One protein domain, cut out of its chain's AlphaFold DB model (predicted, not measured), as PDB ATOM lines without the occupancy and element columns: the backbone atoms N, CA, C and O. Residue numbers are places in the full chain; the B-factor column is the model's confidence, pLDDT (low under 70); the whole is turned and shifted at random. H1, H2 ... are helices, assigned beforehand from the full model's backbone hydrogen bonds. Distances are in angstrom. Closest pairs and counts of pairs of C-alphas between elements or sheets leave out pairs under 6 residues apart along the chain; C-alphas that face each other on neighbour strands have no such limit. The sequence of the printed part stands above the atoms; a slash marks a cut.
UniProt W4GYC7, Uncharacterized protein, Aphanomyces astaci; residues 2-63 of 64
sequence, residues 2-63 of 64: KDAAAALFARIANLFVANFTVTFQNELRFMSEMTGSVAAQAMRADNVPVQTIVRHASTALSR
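What this domain is: This is residues 2 to 63 of the 64 residues of an uncharacterized protein of Aphanomyces astaci (UniProt W4GYC7). One long, unbent helix, H1, makes the length of the model; after its last residue, Glu 33, the backbone folds back through the short helix H2, and H3 then runs beside residues 21 to 32 of H1, in the opposite direction. The other end of H1, residues 2 to 19, sticks out alone as a long arm from this small folded head. The printed part has 62 residues with three named helices, in the order H1, H2, H3, and no named strand; the class is all helix. The whole is only just extended, close to loose, with a radius of gyration of the C-alphas of 15.9 A, and its C-alphas span 51 by 20 by 17 A.

How they stand to each other: H1, residues 2 to 33, is the longest helix, and its residues 2 to 19 stand free. H3, residues 50 to 61, touches H1, which meets it with residues 21 to 32 alone. The closest C-alphas of the two are those of Leu 28 and Val 54, 5.5 A apart. H1 and H3 run opposite ways at a shallow tilt of 21 degrees. H2, residues 38 to 45, and H1 only just touch, and only at the corner by their link, with 3 pairs of C-alphas within 8 A; on H1 these involve residues 31 to 32 alone. Their closest C-alphas are those of Met 31 and Ala 40, 5.1 A apart, and they run the same way at a steep tilt of 49 degrees. H2 and H3 also only just touch, and only at the corner by their link, with 3 pairs of C-alphas within 8 A; on H3 residue 50 alone takes part. Their closest C-alphas are those of Ala 40 and Val 50, 6.5 A apart, and they run opposite ways at a steep tilt of 46 degrees. In H1, H2 and H3 every O i to N i+4 pair is within hydrogen-bond range.

Where its parts are: H1 begins at C-alpha 2, at (247.849, 244.152, 248.376), and ends at C-alpha 33, at (236.116, 289.142, 247.195), 46.5 A from first to last C-alpha. H3 is 16.4 A long from C-alpha 50 to C-alpha 61, which is at (246.293, 274.227, 243.377). H2 has 8 residues and measures 10.7 A from C-alpha 38 to C-alpha 45.

The domain as a whole: The outline is a rod, and the two C-alphas farthest apart are those of Lys 2 and Ala 45, at 51.4 A. Without the residues that stand free, the body has 44 residues, spans 30 by 17 by 14 A and has a radius of gyration of 10.1 A. The printed part has no cut, and the links H1 to H2 and H2 to H3 are tight, with 4 residues each. The mean pLDDT of the printed part is 84.3; residue 2 and residues 34 to 36 are under 70.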
ATOM      1  N   LYS A   2     247.112 242.892 248.140       61.59
ATOM      2  CA  LYS A   2     247.849 244.152 248.376       61.59
ATOM      3  C   LYS A   2     247.595 245.220 247.297       61.59
ATOM      4  O   LYS A   2     247.386 246.375 247.646       61.59
ATOM      5  N   ASP A   3     247.481 244.823 246.030       76.62
ATOM      6  CA  ASP A   3     247.247 245.768 244.921       76.62
ATOM      7  C   ASP A   3     245.835 246.364 244.927       76.62
ATOM      8  O   ASP A   3     245.645 247.544 244.648       76.62
ATOM      9  N   ALA A   4     244.836 245.571 245.325       86.62
ATOM     10  CA  ALA A   4     243.460 246.043 245.476       86.62
ATOM     11  C   ALA A   4     243.327 247.039 246.640       86.62
ATOM     12  O   ALA A   4     242.634 248.046 246.517       86.62
ATOM     13  N   ALA A   5     244.027 246.787 247.751       87.06
ATOM     14  CA  ALA A   5     244.086 247.723 248.868       87.06
ATOM     15  C   ALA A   5     244.790 249.031 248.465       87.06
ATOM     16  O   ALA A   5     244.267 250.107 248.738       87.06
ATOM     17  N   ALA A   6     245.921 248.957 247.755       91.56
ATOM     18  CA  ALA A   6     246.626 250.137 247.252       91.56
ATOM     19  C   ALA A   6     245.755 250.974 246.298       91.56
ATOM     20  O   ALA A   6     245.682 252.193 246.443       91.56
ATOM     21  N   ALA A   7     245.031 250.327 245.379       91.50
ATOM     22  CA  ALA A   7     244.093 251.003 244.482       91.50
ATOM     23  C   ALA A   7     242.939 251.685 245.241       91.50
ATOM     24  O   ALA A   7     242.541 252.801 244.901       91.50
ATOM     25  N   LEU A   8     242.423 251.046 246.296       93.12
ATOM     26  CA  LEU A   8     241.397 251.633 247.157       93.12
ATOM     27  C   LEU A   8     241.925 252.864 247.905       93.12
ATOM     28  O   LEU A   8     241.272 253.907 247.888       93.12
ATOM     29  N   PHE A   9     243.110 252.778 248.514       92.81
ATOM     30  CA  PHE A   9     243.724 253.915 249.204       92.81
ATOM     31  C   PHE A   9     244.031 255.071 248.252       92.81
ATOM     32  O   PHE A   9     243.753 256.216 248.597       92.81
ATOM     33  N   ALA A  10     244.513 254.790 247.039       91.44
ATOM     34  CA  ALA A  10     244.721 255.811 246.014       91.44
ATOM     35  C   ALA A  10     243.406 256.516 245.641       91.44
ATOM     36  O   ALA A  10     243.354 257.741 245.552       91.44
ATOM     37  N   ARG A  11     242.311 255.761 245.493       93.31
ATOM     38  CA  ARG A  11     240.988 256.335 245.212       93.31
ATOM     39  C   ARG A  11     240.475 257.207 246.359       93.31
ATOM     40  O   ARG A  11     239.921 258.272 246.104       93.31
ATOM     41  N   ILE A  12     240.667 256.775 247.603       93.12
ATOM     42  CA  ILE A  12     240.290 257.545 248.794       93.12
ATOM     43  C   ILE A  12     241.123 258.830 248.887       93.12
ATOM     44  O   ILE A  12     240.562 259.904 249.086       93.12
ATOM     45  N   ALA A  13     242.437 258.744 248.675       89.38
ATOM     46  CA  ALA A  13     243.319 259.907 248.649       89.38
ATOM     47  C   ALA A  13     242.887 260.915 247.572       89.38
ATOM     48  O   ALA A  13     242.745 262.097 247.870       89.38
ATOM     49  N   ASN A  14     242.572 260.444 246.362       89.69
ATOM     50  CA  ASN A  14     242.073 261.301 245.286       89.69
ATOM     51  C   ASN A  14     240.759 262.006 245.661       89.69
ATOM     52  O   ASN A  14     240.594 263.184 245.361       89.69
ATOM     53  N   LEU A  15     239.839 261.320 246.349       91.81
ATOM     54  CA  LEU A  15     238.600 261.935 246.840       91.81
ATOM     55  C   LEU A  15     238.864 263.016 247.895       91.81
ATOM     56  O   LEU A  15     238.210 264.059 247.876       91.81
ATOM     57  N   PHE A  16     239.815 262.795 248.804       90.19
ATOM     58  CA  PHE A  16     240.195 263.802 249.795       90.19
ATOM     59  C   PHE A  16     240.857 265.018 249.152       90.19
ATOM     60  O   PHE A  16     240.469 266.142 249.462       90.19
ATOM     61  N   VAL A  17     241.798 264.803 248.228       88.62
ATOM     62  CA  VAL A  17     242.468 265.889 247.500       88.62
ATOM     63  C   VAL A  17     241.455 266.691 246.689       88.62
ATOM     64  O   VAL A  17     241.451 267.913 246.781       88.62
ATOM     65  N   ALA A  18     240.540 266.037 245.969       86.19
ATOM     66  CA  ALA A  18     239.516 266.729 245.190       86.19
ATOM     67  C   ALA A  18     238.605 267.603 246.070       86.19
ATOM     68  O   ALA A  18     238.397 268.778 245.763       86.19
ATOM     69  N   ASN A  19     238.100 267.061 247.185       88.12
ATOM     70  CA  ASN A  19     237.267 267.826 248.116       88.12
ATOM     71  C   ASN A  19     238.036 269.001 248.733       88.12
ATOM     72  O   ASN A  19     237.524 270.118 248.760       88.12
ATOM     73  N   PHE A  20     239.275 268.770 249.173       87.81
ATOM     74  CA  PHE A  20     240.138 269.823 249.701       87.81
ATOM     75  C   PHE A  20     240.360 270.936 248.673       87.81
ATOM     76  O   PHE A  20     240.178 272.106 249.001       87.81
ATOM     77  N   THR A  21     240.696 270.583 247.430       87.88
ATOM     78  CA  THR A  21     240.935 271.548 246.352       87.88
ATOM     79  C   THR A  21     239.713 272.430 246.113       87.88
ATOM     80  O   THR A  21     239.856 273.648 246.057       87.88
ATOM     81  N   VAL A  22     238.509 271.851 246.039       87.81
ATOM     82  CA  VAL A  22     237.268 272.620 245.839       87.81
ATOM     83  C   VAL A  22     236.988 273.548 247.023       87.81
ATOM     84  O   VAL A  22     236.726 274.737 246.829       87.81
ATOM     85  N   THR A  23     237.067 273.042 248.257       87.62
ATOM     86  CA  THR A  23     236.838 273.858 249.459       87.62
ATOM     87  C   THR A  23     237.850 274.996 249.560       87.62
ATOM     88  O   THR A  23     237.472 276.135 249.833       87.62
ATOM     89  N   PHE A  24     239.124 274.716 249.294       86.81
ATOM     90  CA  PHE A  24     240.177 275.716 249.383       86.81
ATOM     91  C   PHE A  24     240.064 276.767 248.270       86.81
ATOM     92  O   PHE A  24     240.208 277.952 248.551       86.81
ATOM     93  N   GLN A  25     239.707 276.387 247.037       86.62
ATOM     94  CA  GLN A  25     239.414 277.349 245.963       86.62
ATOM     95  C   GLN A  25     238.274 278.310 246.332       86.62
ATOM     96  O   GLN A  25     238.375 279.507 246.058       86.62
ATOM     97  N   ASN A  26     237.216 277.813 246.980       86.06
ATOM     98  CA  ASN A  26     236.121 278.659 247.454       86.06
ATOM     99  C   ASN A  26     236.585 279.637 248.539       86.06
ATOM    100  O   ASN A  26     236.245 280.816 248.472       86.06
ATOM    101  N   GLU A  27     237.409 279.190 249.490       84.38
ATOM    102  CA  GLU A  27     237.961 280.083 250.516       84.38
ATOM    103  C   GLU A  27     238.860 281.161 249.899       84.38
ATOM    104  O   GLU A  27     238.703 282.342 250.196       84.38
ATOM    105  N   LEU A  28     239.741 280.791 248.965       85.44
ATOM    106  CA  LEU A  28     240.577 281.748 248.235       85.44
ATOM    107  C   LEU A  28     239.738 282.787 247.482       85.44
ATOM    108  O   LEU A  28     240.076 283.974 247.473       85.44
ATOM    109  N   ARG A  29     238.619 282.360 246.888       83.50
ATOM    110  CA  ARG A  29     237.654 283.259 246.256       83.50
ATOM    111  C   ARG A  29     237.019 284.206 247.280       83.50
ATOM    112  O   ARG A  29     237.048 285.413 247.049       83.50
ATOM    113  N   PHE A  30     236.547 283.714 248.426       84.06
ATOM    114  CA  PHE A  30     236.001 284.560 249.499       84.06
ATOM    115  C   PHE A  30     237.026 285.550 250.056       84.06
ATOM    116  O   PHE A  30     236.698 286.704 250.345       84.06
ATOM    117  N   MET A  31     238.286 285.130 250.173       83.69
ATOM    118  CA  MET A  31     239.382 286.013 250.559       83.69
ATOM    119  C   MET A  31     239.618 287.112 249.517       83.69
ATOM    120  O   MET A  31     239.852 288.262 249.892       83.69
ATOM    121  N   SER A  32     239.522 286.779 248.224       79.50
ATOM    122  CA  SER A  32     239.692 287.727 247.115       79.50
ATOM    123  C   SER A  32     238.555 288.741 246.998       79.50
ATOM    124  O   SER A  32     238.804 289.910 246.718       79.50
ATOM    125  N   GLU A  33     237.321 288.311 247.271       80.25
ATOM    126  CA  GLU A  33     236.116 289.142 247.195       80.25
ATOM    127  C   GLU A  33     235.941 290.016 248.453       80.25
ATOM    128  O   GLU A  33     235.069 290.876 248.493       80.25
ATOM    129  N   MET A  34     236.799 289.850 249.472       67.00
ATOM    130  CA  MET A  34     236.827 290.617 250.726       67.00
ATOM    131  C   MET A  34     235.532 290.584 251.568       67.00
ATOM    132  O   MET A  34     235.489 291.239 252.613       67.00
ATOM    133  N   THR A  35     234.525 289.795 251.180       61.53
ATOM    134  CA  THR A  35     233.119 289.861 251.628       61.53
ATOM    135  C   THR A  35     232.745 288.968 252.816       61.53
ATOM    136  O   THR A  35     231.564 288.833 253.118       61.53
ATOM    137  N   GLY A  36     233.703 288.396 253.555       63.69
ATOM    138  CA  GLY A  36     233.349 287.632 254.765       63.69
ATOM    139  C   GLY A  36     234.411 286.716 255.367       63.69
ATOM    140  O   GLY A  36     234.194 286.197 256.458       63.69
ATOM    141  N   SER A  37     235.563 286.520 254.715       77.00
ATOM    142  CA  SER A  37     236.629 285.683 255.284       77.00
ATOM    143  C   SER A  37     237.318 286.383 256.462       77.00
ATOM    144  O   SER A  37     237.938 287.440 256.299       77.00
ATOM    145  N   VAL A  38     237.246 285.767 257.646       80.19
ATOM    146  CA  VAL A  38     237.957 286.206 258.864       80.19
ATOM    147  C   VAL A  38     239.469 286.230 258.627       80.19
ATOM    148  O   VAL A  38     240.150 287.158 259.063       80.19
ATOM    149  N   ALA A  39     239.996 285.272 257.857       79.94
ATOM    150  CA  ALA A  39     241.410 285.225 257.499       79.94
ATOM    151  C   ALA A  39     241.821 286.445 256.662       79.94
ATOM    152  O   ALA A  39     242.817 287.095 256.965       79.94
ATOM    153  N   ALA A  40     241.023 286.823 255.659       81.44
ATOM    154  CA  ALA A  40     241.306 288.012 254.851       81.44
ATOM    155  C   ALA A  40     241.224 289.322 255.653       81.44
ATOM    156  O   ALA A  40     241.900 290.290 255.302       81.44
ATOM    157  N   GLN A  41     240.391 289.378 256.697       82.56
ATOM    158  CA  GLN A  41     240.311 290.528 257.603       82.56
ATOM    159  C   GLN A  41     241.552 290.622 258.499       82.56
ATOM    160  O   GLN A  41     242.154 291.691 258.572       82.56
ATOM    161  N   ALA A  42     241.980 289.509 259.103       84.69
ATOM    162  CA  ALA A  42     243.201 289.450 259.909       84.69
ATOM    163  C   ALA A  42     244.447 289.798 259.078       84.69
ATOM    164  O   ALA A  42     245.227 290.666 259.447       84.69
ATOM    165  N   MET A  43     244.571 289.219 257.882       84.88
ATOM    166  CA  MET A  43     245.667 289.518 256.956       84.88
ATOM    167  C   MET A  43     245.713 290.995 256.557       84.88
ATOM    168  O   MET A  43     246.793 291.560 256.434       84.88
ATOM    169  N   ARG A  44     244.555 291.645 256.381       82.75
ATOM    170  CA  ARG A  44     244.498 293.093 256.141       82.75
ATOM    171  C   ARG A  44     244.955 293.901 257.351       82.75
ATOM    172  O   ARG A  44     245.680 294.872 257.157       82.75
ATOM    173  N   ALA A  45     244.558 293.508 258.563       86.62
ATOM    174  CA  ALA A  45     245.024 294.149 259.794       86.62
ATOM    175  C   ALA A  45     246.555 294.063 259.938       86.62
ATOM    176  O   ALA A  45     247.189 295.029 260.355       86.62
ATOM    177  N   ASP A  46     247.142 292.957 259.477       89.25
ATOM    178  CA  ASP A  46     248.588 292.711 259.489       89.25
ATOM    179  C   ASP A  46     249.327 293.225 258.232       89.25
ATOM    180  O   ASP A  46     250.495 292.900 258.020       89.25
ATOM    181  N   ASN A  47     248.682 294.032 257.377       85.25
ATOM    182  CA  ASN A  47     249.238 294.545 256.109       85.25
ATOM    183  C   ASN A  47     249.752 293.458 255.140       85.25
ATOM    184  O   ASN A  47     250.621 293.700 254.299       85.25
ATOM    185  N   VAL A  48     249.203 292.248 255.220       86.25
ATOM    186  CA  VAL A  48     249.560 291.138 254.337       86.25
ATOM    187  C   VAL A  48     248.876 291.322 252.974       86.25
ATOM    188  O   VAL A  48     247.665 291.559 252.909       86.25
ATOM    189  N   PRO A  49     249.600 291.162 251.851       84.81
ATOM    190  CA  PRO A  49     249.033 291.321 250.514       84.81
ATOM    191  C   PRO A  49     248.159 290.114 250.126       84.81
ATOM    192  O   PRO A  49     248.596 289.199 249.426       84.81
ATOM    193  N   VAL A  50     246.894 290.125 250.565       85.19
ATOM    194  CA  VAL A  50     245.909 289.036 250.375       85.19
ATOM    195  C   VAL A  50     245.781 288.611 248.909       85.19
ATOM    196  O   VAL A  50     245.803 287.421 248.613       85.19
ATOM    197  N   GLN A  51     245.718 289.569 247.981       83.69
ATOM    198  CA  GLN A  51     245.631 289.314 246.535       83.69
ATOM    199  C   GLN A  51     246.805 288.466 246.017       83.69
ATOM    200  O   GLN A  51     246.616 287.538 245.228       83.69
ATOM    201  N   THR A  52     248.019 288.743 246.498       86.00
ATOM    202  CA  THR A  52     249.233 288.002 246.134       86.00
ATOM    203  C   THR A  52     249.193 286.583 246.696       86.00
ATOM    204  O   THR A  52     249.469 285.632 245.966       86.00
ATOM    205  N   ILE A  53     248.781 286.424 247.960       85.62
ATOM    206  CA  ILE A  53     248.649 285.106 248.603       85.62
ATOM    207  C   ILE A  53     247.627 284.254 247.846       85.62
ATOM    208  O   ILE A  53     247.932 283.123 247.467       85.62
ATOM    209  N   VAL A  54     246.447 284.816 247.570       86.38
ATOM    210  CA  VAL A  54     245.376 284.131 246.841       86.38
ATOM    211  C   VAL A  54     245.858 283.672 245.470       86.38
ATOM    212  O   VAL A  54     245.683 282.511 245.106       86.38
ATOM    213  N   ARG A  55     246.530 284.549 244.719       84.69
ATOM    214  CA  ARG A  55     247.055 284.210 243.393       84.69
ATOM    215  C   ARG A  55     248.067 283.061 243.443       84.69
ATOM    216  O   ARG A  55     247.989 282.149 242.614       84.69
ATOM    217  N   HIS A  56     249.008 283.088 244.386       87.75
ATOM    218  CA  HIS A  56     249.994 282.015 244.537       87.75
ATOM    219  C   HIS A  56     249.345 280.694 244.950       87.75
ATOM    220  O   HIS A  56     249.658 279.660 244.359       87.75
ATOM    221  N   ALA A  57     248.409 280.732 245.897       85.44
ATOM    222  CA  ALA A  57     247.694 279.554 246.366       85.44
ATOM    223  C   ALA A  57     246.845 278.914 245.253       85.44
ATOM    224  O   ALA A  57     246.949 277.711 245.022       85.44
ATOM    225  N   SER A  58     246.102 279.711 244.477       83.44
ATOM    226  CA  SER A  58     245.344 279.221 243.316       83.44
ATOM    227  C   SER A  58     246.252 278.615 242.243       83.44
ATOM    228  O   SER A  58     245.925 277.587 241.653       83.44
ATOM    229  N   THR A  59     247.427 279.211 242.012       84.00
ATOM    230  CA  THR A  59     248.415 278.674 241.061       84.00
ATOM    231  C   THR A  59     248.990 277.342 241.547       84.00
ATOM    232  O   THR A  59     249.154 276.425 240.747       84.00
ATOM    233  N   ALA A  60     249.274 277.207 242.845       83.06
ATOM    234  CA  ALA A  60     249.741 275.950 243.424       83.06
ATOM    235  C   ALA A  60     248.681 274.843 243.301       83.06
ATOM    236  O   ALA A  60     249.015 273.736 242.894       83.06
ATOM    237  N   LEU A  61     247.406 275.164 243.552       81.31
ATOM    238  CA  LEU A  61     246.293 274.227 243.377       81.31
ATOM    239  C   LEU A  61     246.130 273.748 241.936       81.31
ATOM    240  O   LEU A  61     245.864 272.576 241.724       81.31
ATOM    241  N   SER A  62     246.308 274.625 240.944       76.25
ATOM    242  CA  SER A  62     246.201 274.235 239.526       76.25
ATOM    243  C   SER A  62     247.262 273.229 239.059       76.25
ATOM    244  O   SER A  62     247.172 272.729 237.942       76.25
ATOM    245  N   ARG A  63     248.286 272.972 239.883       80.50
ATOM    246  CA  ARG A  63     249.389 272.046 239.597       80.50
ATOM    247  C   ARG A  63     249.280 270.718 240.355       80.50
ATOM    248  O   ARG A  63     250.151 269.873 240.154       80.50
TER     249      ARG A  63